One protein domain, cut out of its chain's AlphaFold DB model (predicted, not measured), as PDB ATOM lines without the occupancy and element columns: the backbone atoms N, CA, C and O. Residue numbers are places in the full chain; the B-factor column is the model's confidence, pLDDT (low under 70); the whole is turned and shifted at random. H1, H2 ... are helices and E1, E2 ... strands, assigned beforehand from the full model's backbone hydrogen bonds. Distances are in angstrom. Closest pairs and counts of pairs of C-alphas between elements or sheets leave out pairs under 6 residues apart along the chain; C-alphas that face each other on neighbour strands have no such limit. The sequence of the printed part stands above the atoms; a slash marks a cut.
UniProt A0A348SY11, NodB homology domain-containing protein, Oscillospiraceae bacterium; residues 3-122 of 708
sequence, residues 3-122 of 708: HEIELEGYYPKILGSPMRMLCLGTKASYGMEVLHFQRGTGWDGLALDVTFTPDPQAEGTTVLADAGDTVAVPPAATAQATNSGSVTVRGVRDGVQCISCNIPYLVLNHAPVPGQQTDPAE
ATOM      1  N   HIS A   3     234.331 339.074 220.660       89.94
ATOM      2  CA  HIS A   3     234.110 338.463 219.357       89.94
ATOM      3  C   HIS A   3     233.625 339.525 218.376       89.94
ATOM      4  O   HIS A   3     232.567 340.118 218.568       89.94
ATOM      5  N   GLU A   4     234.396 339.726 217.316       93.12
ATOM      6  CA  GLU A   4     234.077 340.656 216.237       93.12
ATOM      7  C   GLU A   4     233.220 339.947 215.180       93.12
ATOM      8  O   GLU A   4     233.611 338.899 214.654       93.12
ATOM      9  N   ILE A   5     232.042 340.492 214.879       93.94
ATOM     10  CA  ILE A   5     231.058 339.884 213.979       93.94
ATOM     11  C   ILE A   5     230.653 340.906 212.920       93.94
ATOM     12  O   ILE A   5     230.086 341.942 213.233       93.94
ATOM     13  N   GLU A   6     230.891 340.590 211.655       93.25
ATOM     14  CA  GLU A   6     230.461 341.389 210.509       93.25
ATOM     15  C   GLU A   6     229.063 340.930 210.054       93.25
ATOM     16  O   GLU A   6     228.849 339.746 209.776       93.25
ATOM     17  N   LEU A   7     228.097 341.854 210.016       91.69
ATOM     18  CA  LEU A   7     226.715 341.605 209.596       91.69
ATOM     19  C   LEU A   7     226.516 342.053 208.142       91.69
ATOM     20  O   LEU A   7     226.254 343.224 207.881       91.69
ATOM     21  N   GLU A   8     226.607 341.127 207.186       85.75
ATOM     22  CA  GLU A   8     226.422 341.420 205.758       85.75
ATOM     23  C   GLU A   8     225.213 340.650 205.195       85.75
ATOM     24  O   GLU A   8     225.232 339.424 205.041       85.75
ATOM     25  N   GLY A   9     224.114 341.363 204.916       85.44
ATOM     26  CA  GLY A   9     222.850 340.740 204.510       85.44
ATOM     27  C   GLY A   9     222.371 339.687 205.520       85.44
ATOM     28  O   GLY A   9     222.315 339.946 206.717       85.44
ATOM     29  N   TYR A  10     222.031 338.485 205.052       88.19
ATOM     30  CA  TYR A  10     221.545 337.384 205.902       88.19
ATOM     31  C   TYR A  10     222.660 336.453 206.419       88.19
ATOM     32  O   TYR A  10     222.363 335.425 207.029       88.19
ATOM     33  N   TYR A  11     223.932 336.776 206.156       83.69
ATOM     34  CA  TYR A  11     225.067 335.877 206.378       83.69
ATOM     35  C   TYR A  11     226.118 336.526 207.295       83.69
ATOM     36  O   TYR A  11     227.018 337.211 206.813       83.69
ATOM     37  N   PRO A  12     226.038 336.308 208.619       88.94
ATOM     38  CA  PRO A  12     226.971 336.895 209.567       88.94
ATOM     39  C   PRO A  12     228.330 336.200 209.475       88.94
ATOM     40  O   PRO A  12     228.425 334.983 209.283       88.94
ATOM     41  N   LYS A  13     229.402 336.967 209.660       89.00
ATOM     42  CA  LYS A  13     230.778 336.486 209.563       89.00
ATOM     43  C   LYS A  13     231.539 336.805 210.839       89.00
ATOM     44  O   LYS A  13     231.771 337.957 211.182       89.00
ATOM     45  N   ILE A  14     231.969 335.757 211.532       89.50
ATOM     46  CA  ILE A  14     232.764 335.884 212.755       89.50
ATOM     47  C   ILE A  14     234.223 336.118 212.353       89.50
ATOM     48  O   ILE A  14     234.869 335.234 211.779       89.50
ATOM     49  N   LEU A  15     234.746 337.305 212.640       85.50
ATOM     50  CA  LEU A  15     236.113 337.682 212.309       85.50
ATOM     51  C   LEU A  15     237.094 336.960 213.242       85.50
ATOM     52  O   LEU A  15     236.889 336.858 214.450       85.50
ATOM     53  N   GLY A  16     238.164 336.404 212.671       75.62
ATOM     54  CA  GLY A  16     239.209 335.718 213.439       75.62
ATOM     55  C   GLY A  16     238.834 334.342 214.017       75.62
ATOM     56  O   GLY A  16     239.679 333.737 214.672       75.62
ATOM     57  N   SER A  17     237.629 333.807 213.762       72.44
ATOM     58  CA  SER A  17     237.240 332.453 214.198       72.44
ATOM     59  C   SER A  17     237.435 331.413 213.082       72.44
ATOM     60  O   SER A  17     236.703 331.437 212.088       72.44
ATOM     61  N   PRO A  18     238.358 330.440 213.227       61.19
ATOM     62  CA  PRO A  18     238.558 329.386 212.228       61.19
ATOM     63  C   PRO A  18     237.384 328.395 212.150       61.19
ATOM     64  O   PRO A  18     237.252 327.685 211.158       61.19
ATOM     65  N   MET A  19     236.518 328.350 213.169       62.78
ATOM     66  CA  MET A  19     235.421 327.379 213.276       62.78
ATOM     67  C   MET A  19     234.077 327.883 212.731       62.78
ATOM     68  O   MET A  19     233.106 327.135 212.761       62.78
ATOM     69  N   ARG A  20     233.992 329.138 212.250       77.44
ATOM     70  CA  ARG A  20     232.727 329.798 211.838       77.44
ATOM     71  C   ARG A  20     231.605 329.703 212.890       77.44
ATOM     72  O   ARG A  20     230.425 329.744 212.557       77.44
ATOM     73  N   MET A  21     231.989 329.591 214.158       82.56
ATOM     74  CA  MET A  21     231.112 329.470 215.318       82.56
ATOM     75  C   MET A  21     231.705 330.278 216.478       82.56
ATOM     76  O   MET A  21     232.932 330.424 216.565       82.56
ATOM     77  N   LEU A  22     230.845 330.823 217.341       88.75
ATOM     78  CA  LEU A  22     231.250 331.507 218.572       88.75
ATOM     79  C   LEU A  22     231.576 330.475 219.660       88.75
ATOM     80  O   LEU A  22     230.892 329.463 219.779       88.75
ATOM     81  N   CYS A  23     232.601 330.726 220.472       87.50
ATOM     82  CA  CYS A  23     232.910 329.913 221.650       87.50
ATOM     83  C   CYS A  23     232.809 330.815 222.876       87.50
ATOM     84  O   CYS A  23     233.704 331.622 223.104       87.50
ATOM     85  N   LEU A  24     231.719 330.686 223.634       89.75
ATOM     86  CA  LEU A  24     231.387 331.570 224.760       89.75
ATOM     87  C   LEU A  24     231.915 331.009 226.094       89.75
ATOM     88  O   LEU A  24     231.253 331.067 227.126       89.75
ATOM     89  N   GLY A  25     233.084 330.366 226.040       86.19
ATOM     90  CA  GLY A  25     233.741 329.779 227.204       86.19
ATOM     91  C   GLY A  25     233.227 328.387 227.590       86.19
ATOM     92  O   GLY A  25     232.899 327.555 226.739       86.19
ATOM     93  N   THR A  26     233.234 328.101 228.892       84.56
ATOM     94  CA  THR A  26     232.830 326.814 229.478       84.56
ATOM     95  C   THR A  26     231.533 326.946 230.270       84.56
ATOM     96  O   THR A  26     231.155 328.044 230.662       84.56
ATOM     97  N   LYS A  27     230.857 325.829 230.561       80.81
ATOM     98  CA  LYS A  27     229.678 325.818 231.436       80.81
ATOM     99  C   LYS A  27     229.976 326.592 232.730       80.81
ATOM    100  O   LYS A  27     230.992 326.342 233.369       80.81
ATOM    101  N   ALA A  28     229.076 327.502 233.102       70.56
ATOM    102  CA  ALA A  28     229.196 328.392 234.258       70.56
ATOM    103  C   ALA A  28     230.427 329.330 234.225       70.56
ATOM    104  O   ALA A  28     230.996 329.643 235.268       70.56
ATOM    105  N   SER A  29     230.829 329.797 233.033       71.38
ATOM    106  CA  SER A  29     231.777 330.914 232.859       71.38
ATOM    107  C   SER A  29     231.146 332.298 233.078       71.38
ATOM    108  O   SER A  29     231.878 333.280 233.169       71.38
ATOM    109  N   TYR A  30     229.813 332.378 233.186       67.88
ATOM    110  CA  TYR A  30     229.026 333.578 233.515       67.88
ATOM    111  C   TYR A  30     229.177 334.768 232.544       67.88
ATOM    112  O   TYR A  30     228.988 335.912 232.948       67.88
ATOM    113  N   GLY A  31     229.432 334.521 231.254       63.56
ATOM    114  CA  GLY A  31     229.303 335.559 230.218       63.56
ATOM    115  C   GLY A  31     230.415 336.616 230.207       63.56
ATOM    116  O   GLY A  31     230.163 337.799 230.001       63.56
ATOM    117  N   MET A  32     231.667 336.197 230.410       74.12
ATOM    118  CA  MET A  32     232.855 337.071 230.334       74.12
ATOM    119  C   MET A  32     233.184 337.539 228.899       74.12
ATOM    120  O   MET A  32     234.147 338.287 228.657       74.12
ATOM    121  N   GLU A  33     232.438 337.044 227.920       85.19
ATOM    122  CA  GLU A  33     232.546 337.355 226.508       85.19
ATOM    123  C   GLU A  33     231.634 338.522 226.105       85.19
ATOM    124  O   GLU A  33     230.545 338.724 226.638       85.19
ATOM    125  N   VAL A  34     232.085 339.292 225.119       90.88
ATOM    126  CA  VAL A  34     231.334 340.397 224.515       90.88
ATOM    127  C   VAL A  34     231.259 340.149 223.016       90.88
ATOM    128  O   VAL A  34     232.253 339.757 222.405       90.88
ATOM    129  N   LEU A  35     230.092 340.358 222.419       93.88
ATOM    130  CA  LEU A  35     229.904 340.370 220.973       93.88
ATOM    131  C   LEU A  35     229.915 341.821 220.501       93.88
ATOM    132  O   LEU A  35     229.210 342.642 221.076       93.88
ATOM    133  N   HIS A  36     230.696 342.135 219.476       94.88
ATOM    134  CA  HIS A  36     230.686 343.439 218.818       94.88
ATOM    135  C   HIS A  36     230.278 343.250 217.357       94.88
ATOM    136  O   HIS A  36     230.853 342.410 216.655       94.88
ATOM    137  N   PHE A  37     229.265 343.997 216.919       94.31
ATOM    138  CA  PHE A  37     228.669 343.862 215.597       94.31
ATOM    139  C   PHE A  37     229.092 345.008 214.678       94.31
ATOM    140  O   PHE A  37     228.734 346.162 214.875       94.31
ATOM    141  N   GLN A  38     229.809 344.670 213.611       93.50
ATOM    142  CA  GLN A  38     230.140 345.587 212.530       93.50
ATOM    143  C   GLN A  38     229.016 345.538 211.496       93.50
ATOM    144  O   GLN A  38     228.811 344.521 210.826       93.50
ATOM    145  N   ARG A  39     228.258 346.630 211.389       91.19
ATOM    146  CA  ARG A  39     227.134 346.732 210.454       91.19
ATOM    147  C   ARG A  39     227.637 346.806 209.015       91.19
ATOM    148  O   ARG A  39     228.425 347.682 208.669       91.19
ATOM    149  N   GLY A  40     227.160 345.889 208.183       85.25
ATOM    150  CA  GLY A  40     227.338 345.904 206.738       85.25
ATOM    151  C   GLY A  40     226.019 346.158 206.006       85.25
ATOM    152  O   GLY A  40     224.997 346.527 206.592       85.25
ATOM    153  N   THR A  41     226.034 345.931 204.692       85.75
ATOM    154  CA  THR A  41     224.900 346.214 203.802       85.75
ATOM    155  C   THR A  41     223.590 345.602 204.321       85.75
ATOM    156  O   THR A  41     223.491 344.387 204.510       85.75
ATOM    157  N   GLY A  42     222.569 346.446 204.511       84.88
ATOM    158  CA  GLY A  42     221.224 346.044 204.949       84.88
ATOM    159  C   GLY A  42     220.950 346.177 206.452       84.88
ATOM    160  O   GLY A  42     219.798 346.024 206.854       84.88
ATOM    161  N   TRP A  43     221.964 346.505 207.261       90.44
ATOM    162  CA  TRP A  43     221.844 346.650 208.721       90.44
ATOM    163  C   TRP A  43     221.922 348.105 209.221       90.44
ATOM    164  O   TRP A  43     221.680 348.382 210.399       90.44
ATOM    165  N   ASP A  44     222.216 349.054 208.329       86.88
ATOM    166  CA  ASP A  44     222.334 350.476 208.656       86.88
ATOM    167  C   ASP A  44     221.029 351.067 209.211       86.88
ATOM    168  O   ASP A  44     219.934 350.878 208.667       86.88
ATOM    169  N   GLY A  45     221.149 351.815 210.313       81.81
ATOM    170  CA  GLY A  45     220.022 352.498 210.955       81.81
ATOM    171  C   GLY A  45     218.967 351.575 211.581       81.81
ATOM    172  O   GLY A  45     217.842 352.020 211.800       81.81
ATOM    173  N   LEU A  46     219.287 350.300 211.832       86.81
ATOM    174  CA  LEU A  46     218.427 349.363 212.566       86.81
ATOM    175  C   LEU A  46     218.851 349.253 214.036       86.81
ATOM    176  O   LEU A  46     220.040 349.303 214.337       86.81
ATOM    177  N   ALA A  47     217.906 349.074 214.954       85.94
ATOM    178  CA  ALA A  47     218.216 348.609 216.306       85.94
ATOM    179  C   ALA A  47     218.524 347.103 216.266       85.94
ATOM    180  O   ALA A  47     217.910 346.386 215.473       85.94
ATOM    181  N   LEU A  48     219.474 346.631 217.077       87.62
ATOM    182  CA  LEU A  48     219.859 345.218 217.115       87.62
ATOM    183  C   LEU A  48     219.342 344.549 218.392       87.62
ATOM    184  O   LEU A  48     219.785 344.880 219.493       87.62
ATOM    185  N   ASP A  49     218.484 343.546 218.216       85.94
ATOM    186  CA  ASP A  49     218.090 342.624 219.279       85.94
ATOM    187  C   ASP A  49     218.859 341.315 219.096       85.94
ATOM    188  O   ASP A  49     218.879 340.744 218.002       85.94
ATOM    189  N   VAL A  50     219.488 340.820 220.159       92.62
ATOM    190  CA  VAL A  50     220.366 339.650 220.106       92.62
ATOM    191  C   VAL A  50     219.873 338.586 221.076       92.62
ATOM    192  O   VAL A  50     219.972 338.736 222.291       92.62
ATOM    193  N   THR A  51     219.341 337.491 220.541       93.75
ATOM    194  CA  THR A  51     218.746 336.396 221.313       93.75
ATOM    195  C   THR A  51     219.679 335.194 221.383       93.75
ATOM    196  O   THR A  51     219.960 334.556 220.370       93.75
ATOM    197  N   PHE A  52     220.120 334.837 222.585       92.88
ATOM    198  CA  PHE A  52     220.953 333.669 222.867       92.88
ATOM    199  C   PHE A  52     220.079 332.467 223.221       92.88
ATOM    200  O   PHE A  52     219.396 332.470 224.242       92.88
ATOM    201  N   THR A  53     220.122 331.433 222.389       91.50
ATOM    202  CA  THR A  53     219.315 330.217 222.528       91.50
ATOM    203  C   THR A  53     220.245 329.010 222.707       91.50
ATOM    204  O   THR A  53     220.895 328.615 221.739       91.50
ATOM    205  N   PRO A  54     220.367 328.428 223.915       83.50
ATOM    206  CA  PRO A  54     221.362 327.383 224.199       83.50
ATOM    207  C   PRO A  54     221.041 326.016 223.579       83.50
ATOM    208  O   PRO A  54     221.949 325.216 223.344       83.50
ATOM    209  N   ASP A  55     219.766 325.758 223.302       79.50
ATOM    210  CA  ASP A  55     219.252 324.581 222.602       79.50
ATOM    211  C   ASP A  55     217.978 324.984 221.834       79.50
ATOM    212  O   ASP A  55     217.238 325.817 222.355       79.50
ATOM    213  N   PRO A  56     217.665 324.436 220.641       72.12
ATOM    214  CA  PRO A  56     216.500 324.851 219.850       72.12
ATOM    215  C   PRO A  56     215.136 324.703 220.540       72.12
ATOM    216  O   PRO A  56     214.151 325.234 220.031       72.12
ATOM    217  N   GLN A  57     215.053 323.968 221.655       69.44
ATOM    218  CA  GLN A  57     213.834 323.821 222.459       69.44
ATOM    219  C   GLN A  57     213.812 324.725 223.702       69.44
ATOM    220  O   GLN A  57     212.790 324.790 224.386       69.44
ATOM    221  N   ALA A  58     214.923 325.400 224.012       70.12
ATOM    222  CA  ALA A  58     215.040 326.304 225.147       70.12
ATOM    223  C   ALA A  58     214.509 327.702 224.807       70.12
ATOM    224  O   ALA A  58     214.599 328.169 223.672       70.12
ATOM    225  N   GLU A  59     213.991 328.392 225.820       73.12
ATOM    226  CA  GLU A  59     213.642 329.803 225.700       73.12
ATOM    227  C   GLU A  59     214.922 330.647 225.567       73.12
ATOM    228  O   GLU A  59     215.884 330.473 226.320       73.12
ATOM    229  N   GLY A  60     214.963 331.519 224.559       79.94
ATOM    230  CA  GLY A  60     216.129 332.348 224.265       79.94
ATOM    231  C   GLY A  60     216.191 333.599 225.144       79.94
ATOM    232  O   GLY A  60     215.180 334.245 225.400       79.94
ATOM    233  N   THR A  61     217.390 333.991 225.575       82.75
ATOM    234  CA  THR A  61     217.615 335.241 226.321       82.75
ATOM    235  C   THR A  61     217.939 336.372 225.354       82.75
ATOM    236  O   THR A  61     218.953 336.300 224.664       82.75
ATOM    237  N   THR A  62     217.107 337.416 225.300       85.12
ATOM    238  CA  THR A  62     217.306 338.557 224.386       85.12
ATOM    239  C   THR A  62     217.990 339.728 225.085       85.12
ATOM    240  O   THR A  62     217.587 340.121 226.177       85.12
ATOM    241  N   VAL A  63     219.014 340.289 224.443       81.44
ATOM    242  CA  VAL A  63     219.784 341.454 224.895       81.44
ATOM    243  C   VAL A  63     219.846 342.471 223.757       81.44
ATOM    244  O   VAL A  63     220.063 342.094 222.606       81.44
ATOM    245  N   LEU A  64     219.645 343.752 224.063       78.69
ATOM    246  CA  LEU A  64     219.790 344.834 223.086       78.69
ATOM    247  C   LEU A  64     221.263 345.212 222.940       78.69
ATOM    248  O   LEU A  64     221.980 345.287 223.941       78.69
ATOM    249  N   ALA A  65     221.703 345.465 221.708       84.50
ATOM    250  CA  ALA A  65     223.018 346.056 221.493       84.50
ATOM    251  C   ALA A  65     223.038 347.507 221.980       84.50
ATOM    252  O   ALA A  65     222.057 348.240 221.829       84.50
ATOM    253  N   ASP A  66     224.155 347.917 222.575       81.94
ATOM    254  CA  ASP A  66     224.346 349.304 222.986       81.94
ATOM    255  C   ASP A  66     224.658 350.229 221.796       81.94
ATOM    256  O   ASP A  66     224.716 349.808 220.641       81.94
ATOM    257  N   ALA A  67     224.860 351.522 222.068       75.88
ATOM    258  CA  ALA A  67     225.172 352.513 221.034       75.88
ATOM    259  C   ALA A  67     226.490 352.231 220.283       75.88
ATOM    260  O   ALA A  67     226.725 352.819 219.228       75.88
ATOM    261  N   GLY A  68     227.348 351.360 220.826       83.69
ATOM    262  CA  GLY A  68     228.559 350.870 220.178       83.69
ATOM    263  C   GLY A  68     228.367 349.535 219.460       83.69
ATOM    264  O   GLY A  68     229.362 348.908 219.121       83.69
ATOM    265  N   ASP A  69     227.125 349.078 219.269       89.81
ATOM    266  CA  ASP A  69     226.789 347.770 218.703       89.81
ATOM    267  C   ASP A  69     227.446 346.597 219.446       89.81
ATOM    268  O   ASP A  69     227.805 345.575 218.852       89.81
ATOM    269  N   THR A  70     227.605 346.727 220.766       89.69
ATOM    270  CA  THR A  70     228.123 345.651 221.610       89.69
ATOM    271  C   THR A  70     227.038 345.015 222.470       89.69
ATOM    272  O   THR A  70     226.097 345.666 222.925       89.69
ATOM    273  N   VAL A  71     227.179 343.711 222.701       90.31
ATOM    274  CA  VAL A  71     226.312 342.904 223.561       90.31
ATOM    275  C   VAL A  71     227.179 342.059 224.482       90.31
ATOM    276  O   VAL A  71     227.949 341.213 224.025       90.31
ATOM    277  N   ALA A  72     227.035 342.257 225.792       88.50
ATOM    278  CA  ALA A  72     227.596 341.334 226.771       88.50
ATOM    279  C   ALA A  72     226.844 340.000 226.704       88.50
ATOM    280  O   ALA A  72     225.611 339.976 226.646       88.50
ATOM    281  N   VAL A  73     227.577 338.886 226.710       87.62
ATOM    282  CA  VAL A  73     226.954 337.561 226.738       87.62
ATOM    283  C   VAL A  73     226.252 337.387 228.088       87.62
ATOM    284  O   VAL A  73     226.901 337.507 229.126       87.62
ATOM    285  N   PRO A  74     224.939 337.104 228.126       84.12
ATOM    286  CA  PRO A  74     224.236 336.995 229.393       84.12
ATOM    287  C   PRO A  74     224.654 335.710 230.130       84.12
ATOM    288  O   PRO A  74     224.865 334.677 229.485       84.12
ATOM    289  N   PRO A  75     224.687 335.702 231.476       80.19
ATOM    290  CA  PRO A  75     225.001 334.503 232.255       80.19
ATOM    291  C   PRO A  75     224.163 333.274 231.868       80.19
ATOM    292  O   PRO A  75     224.688 332.164 231.783       80.19
ATOM    293  N   ALA A  76     222.884 333.475 231.531       80.06
ATOM    294  CA  ALA A  76     221.980 332.421 231.070       80.06
ATOM    295  C   ALA A  76     222.479 331.695 229.804       80.06
ATOM    296  O   ALA A  76     222.283 330.487 229.674       80.06
ATOM    297  N   ALA A  77     223.193 332.387 228.906       84.44
ATOM    298  CA  ALA A  77     223.732 331.790 227.684       84.44
ATOM    299  C   ALA A  77     224.866 330.785 227.951       84.44
ATOM    300  O   ALA A  77     225.115 329.932 227.098       84.44
ATOM    301  N   THR A  78     225.524 330.865 229.118       85.50
ATOM    302  CA  THR A  78     226.667 330.014 229.521       85.50
ATOM    303  C   THR A  78     226.355 329.088 230.704       85.50
ATOM    304  O   THR A  78     227.213 328.318 231.136       85.50
ATOM    305  N   ALA A  79     225.120 329.103 231.219       76.50
ATOM    306  CA  ALA A  79     224.700 328.315 232.384       76.50
ATOM    307  C   ALA A  79     224.802 326.789 232.170       76.50
ATOM    308  O   ALA A  79     224.967 326.017 233.119       76.50
ATOM    309  N   GLN A  80     224.744 326.341 230.916       80.12
ATOM    310  CA  GLN A  80     224.914 324.946 230.525       80.12
ATOM    311  C   GLN A  80     225.814 324.817 229.298       80.12
ATOM    312  O   GLN A  80     225.927 325.742 228.497       80.12
ATOM    313  N   ALA A  81     226.442 323.649 229.145       83.88
ATOM    314  CA  ALA A  81     227.120 323.314 227.901       83.88
ATOM    315  C   ALA A  81     226.086 323.172 226.778       83.88
ATOM    316  O   ALA A  81     224.994 322.647 227.001       83.88
ATOM    317  N   THR A  82     226.432 323.620 225.577       86.75
ATOM    318  CA  THR A  82     225.519 323.612 224.427       86.75
ATOM    319  C   THR A  82     225.968 322.580 223.404       86.75
ATOM    320  O   THR A  82     227.159 322.475 223.128       86.75
ATOM    321  N   ASN A  83     225.024 321.884 222.772       78.50
ATOM    322  CA  ASN A  83     225.304 321.030 221.609       78.50
ATOM    323  C   ASN A  83     224.910 321.702 220.281       78.50
ATOM    324  O   ASN A  83     225.414 321.324 219.228       78.50
ATOM    325  N   SER A  84     224.021 322.699 220.334       82.25
ATOM    326  CA  SER A  84     223.472 323.394 219.163       82.25
ATOM    327  C   SER A  84     222.977 324.800 219.525       82.25
ATOM    328  O   SER A  84     221.843 325.163 219.219       82.25
ATOM    329  N   GLY A  85     223.817 325.577 220.215       90.25
ATOM    330  CA  GLY A  85     223.491 326.947 220.600       90.25
ATOM    331  C   GLY A  85     223.403 327.875 219.386       90.25
ATOM    332  O   GLY A  85     224.175 327.745 218.432       90.25
ATOM    333  N   SER A  86     222.478 328.833 219.411       92.94
ATOM    334  CA  SER A  86     222.353 329.867 218.383       92.94
ATOM    335  C   SER A  86     222.145 331.255 218.982       92.94
ATOM    336  O   SER A  86     221.327 331.448 219.876       92.94
ATOM    337  N   VAL A  87     222.888 332.226 218.463       94.19
ATOM    338  CA  VAL A  87     222.656 333.653 218.652       94.19
ATOM    339  C   VAL A  87     221.877 334.154 217.442       94.19
ATOM    340  O   VAL A  87     222.391 334.142 216.325       94.19
ATOM    341  N   THR A  88     220.634 334.572 217.646       94.44
ATOM    342  CA  THR A  88     219.818 335.214 216.611       94.44
ATOM    343  C   THR A  88     219.979 336.717 216.734       94.44
ATOM    344  O   THR A  88     219.643 337.284 217.767       94.44
ATOM    345  N   VAL A  89     220.481 337.368 215.690       94.81
ATOM    346  CA  VAL A  89     220.556 338.830 215.607       94.81
ATOM    347  C   VAL A  89     219.393 339.307 214.754       94.81
ATOM    348  O   VAL A  89     219.194 338.805 213.645       94.81
ATOM    349  N   ARG A  90     218.622 340.269 215.256       94.69
ATOM    350  CA  ARG A  90     217.463 340.853 214.585       94.69
ATOM    351  C   ARG A  90     217.642 342.360 214.447       94.69
ATOM    352  O   ARG A  90     217.835 343.046 215.438       94.69
ATOM    353  N   GLY A  91     217.544 342.864 213.220       92.75
ATOM    354  CA  GLY A  91     217.530 344.288 212.909       92.75
ATOM    355  C   GLY A  91     216.096 344.811 212.862       92.75
ATOM    356  O   GLY A  91     215.291 344.346 212.049       92.75
ATOM    357  N   VAL A  92     215.777 345.774 213.722       83.56
ATOM    358  CA  VAL A  92     214.427 346.312 213.927       83.56
ATOM    359  C   VAL A  92     214.382 347.801 213.588       83.56
ATOM    360  O   VAL A  92     215.309 348.550 213.892       83.56
ATOM    361  N   ARG A  93     213.283 348.242 212.969       84.19
ATOM    362  CA  ARG A  93     212.951 349.659 212.768       84.19
ATOM    363  C   ARG A  93     211.492 349.872 213.145       84.19
ATOM    364  O   ARG A  93     210.645 349.111 212.690       84.19
ATOM    365  N   ASP A  94     211.217 350.856 213.998       74.50
ATOM    366  CA  ASP A  94     209.861 351.194 214.460       74.50
ATOM    367  C   ASP A  94     209.070 349.977 214.993       74.50
ATOM    368  O   ASP A  94     207.882 349.811 214.728       74.50
ATOM    369  N   GLY A  95     209.753 349.074 215.707       65.94
ATOM    370  CA  GLY A  95     209.166 347.845 216.258       65.94
ATOM    371  C   GLY A  95     208.954 346.705 215.250       65.94
ATOM    372  O   GLY A  95     208.521 345.621 215.640       65.94
ATOM    373  N   VAL A  96     209.290 346.901 213.971       69.31
ATOM    374  CA  VAL A  96     209.151 345.892 212.912       69.31
ATOM    375  C   VAL A  96     210.501 345.259 212.576       69.31
ATOM    376  O   VAL A  96     211.487 345.943 212.289       69.31
ATOM    377  N   GLN A  97     210.540 343.925 212.562       87.06
ATOM    378  CA  GLN A  97     211.699 343.163 212.101       87.06
ATOM    379  C   GLN A  97     211.944 343.405 210.606       87.06
ATOM    380  O   GLN A  97     211.134 343.017 209.767       87.06
ATOM    381  N   CYS A  98     213.090 343.999 210.278       86.00
ATOM    382  CA  CYS A  98     213.508 344.265 208.901       86.00
ATOM    383  C   CYS A  98     214.441 343.172 208.360       86.00
ATOM    384  O   CYS A  98     214.393 342.839 207.178       86.00
ATOM    385  N   ILE A  99     215.293 342.609 209.221       91.62
ATOM    386  CA  ILE A  99     216.291 341.598 208.857       91.62
ATOM    387  C   ILE A  99     216.653 340.748 210.078       91.62
ATOM    388  O   ILE A  99     216.530 341.202 211.214       91.62
ATOM    389  N   SER A 100     217.078 339.503 209.869       94.12
ATOM    390  CA  SER A 100     217.634 338.673 210.936       94.12
ATOM    391  C   SER A 100     218.634 337.657 210.397       94.12
ATOM    392  O   SER A 100     218.555 337.250 209.236       94.12
ATOM    393  N   CYS A 101     219.546 337.207 211.252       92.25
ATOM    394  CA  CYS A 101     220.458 336.115 210.946       92.25
ATOM    395  C   CYS A 101     220.853 335.320 212.193       92.25
ATOM    396  O   CYS A 101     220.842 335.849 213.303       92.25
ATOM    397  N   ASN A 102     221.260 334.066 211.990       92.25
ATOM    398  CA  ASN A 102     221.665 333.165 213.066       92.25
ATOM    399  C   ASN A 102     223.175 332.942 213.050       92.25
ATOM    400  O   ASN A 102     223.769 332.697 212.000       92.25
ATOM    401  N   ILE A 103     223.774 332.955 214.234       92.44
ATOM    402  CA  ILE A 103     225.186 332.672 214.468       92.44
ATOM    403  C   ILE A 103     225.254 331.468 215.407       92.44
ATOM    404  O   ILE A 103     224.721 331.536 216.515       92.44
ATOM    405  N   PRO A 104     225.862 330.342 215.010       90.88
ATOM    406  CA  PRO A 104     226.013 329.218 215.919       90.88
ATOM    407  C   PRO A 104     226.982 329.587 217.050       90.88
ATOM    408  O   PRO A 104     227.976 330.290 216.826       90.88
ATOM    409  N   TYR A 105     226.724 329.079 218.253       91.50
ATOM    410  CA  TYR A 105     227.654 329.190 219.372       91.50
ATOM    411  C   TYR A 105     227.785 327.891 220.167       91.50
ATOM    412  O   TYR A 105     226.888 327.046 220.183       91.50
ATOM    413  N   LEU A 106     228.934 327.757 220.828       89.62
ATOM    414  CA  LEU A 106     229.290 326.646 221.691       89.62
ATOM    415  C   LEU A 106     229.694 327.143 223.085       89.62
ATOM    416  O   LEU A 106     230.462 328.096 223.214       89.62
ATOM    417  N   VAL A 107     229.228 326.434 224.110       89.25
ATOM    418  CA  VAL A 107     229.713 326.488 225.492       89.25
ATOM    419  C   VAL A 107     230.272 325.115 225.839       89.25
ATOM    420  O   VAL A 107     229.565 324.107 225.772       89.25
ATOM    421  N   LEU A 108     231.554 325.066 226.189       86.38
ATOM    422  CA  LEU A 108     232.282 323.823 226.427       86.38
ATOM    423  C   LEU A 108     231.922 323.203 227.783       86.38
ATOM    424  O   LEU A 108     231.807 323.892 228.794       86.38
ATOM    425  N   ASN A 109     231.784 321.880 227.828       84.69
ATOM    426  CA  ASN A 109     231.574 321.165 229.086       84.69
ATOM    427  C   ASN A 109     232.905 320.911 229.824       84.69
ATOM    428  O   ASN A 109     233.961 320.854 229.194       84.69
ATOM    429  N   HIS A 110     232.857 320.708 231.143       76.81
ATOM    430  CA  HIS A 110     234.016 320.330 231.960       76.81
ATOM    431  C   HIS A 110     233.625 319.369 233.097       76.81
ATOM    432  O   HIS A 110     232.447 319.188 233.403       76.81
ATOM    433  N   ALA A 111     234.616 318.724 233.722       73.81
ATOM    434  CA  ALA A 111     234.392 317.841 234.870       73.81
ATOM    435  C   ALA A 111     233.874 318.628 236.096       73.81
ATOM    436  O   ALA A 111     234.201 319.809 236.221       73.81
ATOM    437  N   PRO A 112     233.106 318.009 237.014       66.75
ATOM    438  CA  PRO A 112     232.577 318.692 238.197       66.75
ATOM    439  C   PRO A 112     233.669 319.384 239.027       66.75
ATOM    440  O   PRO A 112     234.684 318.765 239.349       66.75
ATOM    441  N   VAL A 113     233.444 320.649 239.402       63.53
ATOM    442  CA  VAL A 113     234.356 321.441 240.244       63.53
ATOM    443  C   VAL A 113     233.732 321.609 241.640       63.53
ATOM    444  O   VAL A 113     232.653 322.190 241.752       63.53
ATOM    445  N   PRO A 114     234.354 321.098 242.722       46.41
ATOM    446  CA  PRO A 114     233.830 321.255 244.081       46.41
ATOM    447  C   PRO A 114     233.785 322.728 244.515       46.41
ATOM    448  O   PRO A 114     234.776 323.438 244.371       46.41
ATOM    449  N   GLY A 115     232.662 323.176 245.083       51.56
ATOM    450  CA  GLY A 115     232.508 324.545 245.601       51.56
ATOM    451  C   GLY A 115     232.121 325.602 244.562       51.56
ATOM    452  O   GLY A 115     232.172 326.789 244.864       51.56
ATOM    453  N   GLN A 116     231.727 325.199 243.350       54.62
ATOM    454  CA  GLN A 116     231.227 326.122 242.332       54.62
ATOM    455  C   GLN A 116     229.881 326.719 242.794       54.62
ATOM    456  O   GLN A 116     228.858 326.034 242.804       54.62
ATOM    457  N   GLN A 117     229.912 327.980 243.242       44.59
ATOM    458  CA  GLN A 117     228.737 328.764 243.631       44.59
ATOM    459  C   GLN A 117     227.776 328.899 242.445       44.59
ATOM    460  O   GLN A 117     228.182 329.256 241.337       44.59
ATOM    461  N   THR A 118     226.493 328.667 242.704       44.59
ATOM    462  CA  THR A 118     225.391 329.294 241.977       44.59
ATOM    463  C   THR A 118     225.114 330.616 242.682       44.59
ATOM    464  O   THR A 118     224.313 330.649 243.619       44.59
ATOM    465  N   ASP A 119     225.813 331.688 242.311       40.56
ATOM    466  CA  ASP A 119     225.315 333.004 242.706       40.56
ATOM    467  C   ASP A 119     224.009 333.251 241.938       40.56
ATOM    468  O   ASP A 119     223.938 332.948 240.739       40.56
ATOM    469  N   PRO A 120     222.943 333.724 242.606       37.25
ATOM    470  CA  PRO A 120     221.739 334.140 241.908       37.25
ATOM    471  C   PRO A 120     222.154 335.192 240.884       37.25
ATOM    472  O   PRO A 120     222.919 336.098 241.213       37.25
ATOM    473  N   ALA A 121     221.694 335.038 239.641       42.34
ATOM    474  CA  ALA A 121     221.955 336.008 238.591       42.34
ATOM    475  C   ALA A 121     221.670 337.411 239.140       42.34
ATOM    476  O   ALA A 121     220.542 337.710 239.543       42.34
ATOM    477  N   GLU A 122     222.710 338.242 239.208       41.31
ATOM    478  CA  GLU A 122     222.554 339.653 239.511       41.31
ATOM    479  C   GLU A 122     221.546 340.195 238.497       41.31
ATOM    480  O   GLU A 122     221.677 339.947 237.293       41.31
TER     481      GLU A 122
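What this domain is: This is residues 3 to 122 of the 708 residues of the protein "NodB homology domain-containing protein" of Oscillospiraceae bacterium (UniProt A0A348SY11). Two strongly twisted sheets lie face to face as a sandwich, and the larger, E3 E9 E8 E5 E6, is curled like part of a barrel, with the smaller, E2 E1 E4 E7, over it. A four-residue helix, H1, stands beside the strands of the larger sheet, and a tail with no named element, residues 109 to 122, runs on past the last strand. The printed part has 120 residues, with named elements in the order E1 E2 E3 E4 E5 E6 E7 H1 E8 E9; both sheets are mixed and the class is mostly strand. The whole is compact, with a radius of gyration of the C-alphas of 14.6 A, and its outline, 48 by 31 by 27 A, is only just elongated.

Where its parts are: Start in the larger sheet with its longest strand, E9, residues 96 to 108: find C-alpha 96 at (209.151, 345.892, 212.912) and go 34.7 A to C-alpha 108 at (232.282, 323.823, 226.427). On the way E9 bends by 70 degrees at residue 99. Beside it look for E8, residues 85 to 93, 26.2 A long, then E5, residues 47 to 53, 19.4 A, and E6, residues 61 to 64, 10.4 A. The other edge strand is E3, residues 22 to 26, 12.0 A. For the smaller sheet, begin at C-alpha 3, at (234.110, 338.463, 219.357), where E1, residues 3 to 8, starts its 15.9 A. With it go E2, residues 11 to 14, 10.0 A, E4, residues 34 to 39, 16.0 A, and E7, residues 70 to 72, 6.7 A. Helix H1, residues 75 to 78, measures 5.5 A.

How they stand to each other: In the larger sheet, E8 and E9 form a hairpin, antiparallel at 159 degrees; look at N 87 and O 103, 2.8 A apart and within hydrogen-bond range. E9 is staggered: it pairs with E8 over residues 96 to 105 and with E3 over residues 105 to 108. E3 and E9 are parallel at 43 degrees, with N 24 and O 106 at 2.9 A. On the other side of E8 comes E5, antiparallel at 160 degrees, with N 51 and O 88 at 2.8 A. E5 and E6 are a hairpin, with N 50 and O 63 at 2.8 A. H1 is on this sheet at the sheet's level, its height over the sheet 2.6 A; the closest C-alphas of H1 and E5 are those of Ala 77 and Phe 52, 5.9 A apart. H1 is too short for any O i to N i+4 pair, and its one O i to N i+3 pair is within hydrogen-bond range. Now move to the smaller sheet, where E1 and E4 are parallel at 25 degrees, with N 5 and O 36 at 2.9 A. E1 and E2 are a hairpin, with N 13 and O 6 at 2.8 A, and E4 and E7 are antiparallel, with N 35 and O 71 at 2.8 A. The strands of the two sheets stand at 36 degrees, and the parts that face each other are 9.0 A centre to centre. Between the sheets, the closest C-alphas of E2 and E9 are those of Tyr 11 and Cys 101, 6.5 A apart. E4 and E8 are apart.

The domain as a whole: The two C-alphas farthest apart are those of Asp 94 and Pro 114, at 48.5 A. The printed part has no cut, and no link between named elements is long. Follow residues 109 to 122 to find C-alphas 18 to 28 A from the mean of the C-alphas. The mean pLDDT of the printed part is 81.2; it is under 70 at residues 18 to 19, 30 to 31, 57, 95 to 96 and 112 to 122.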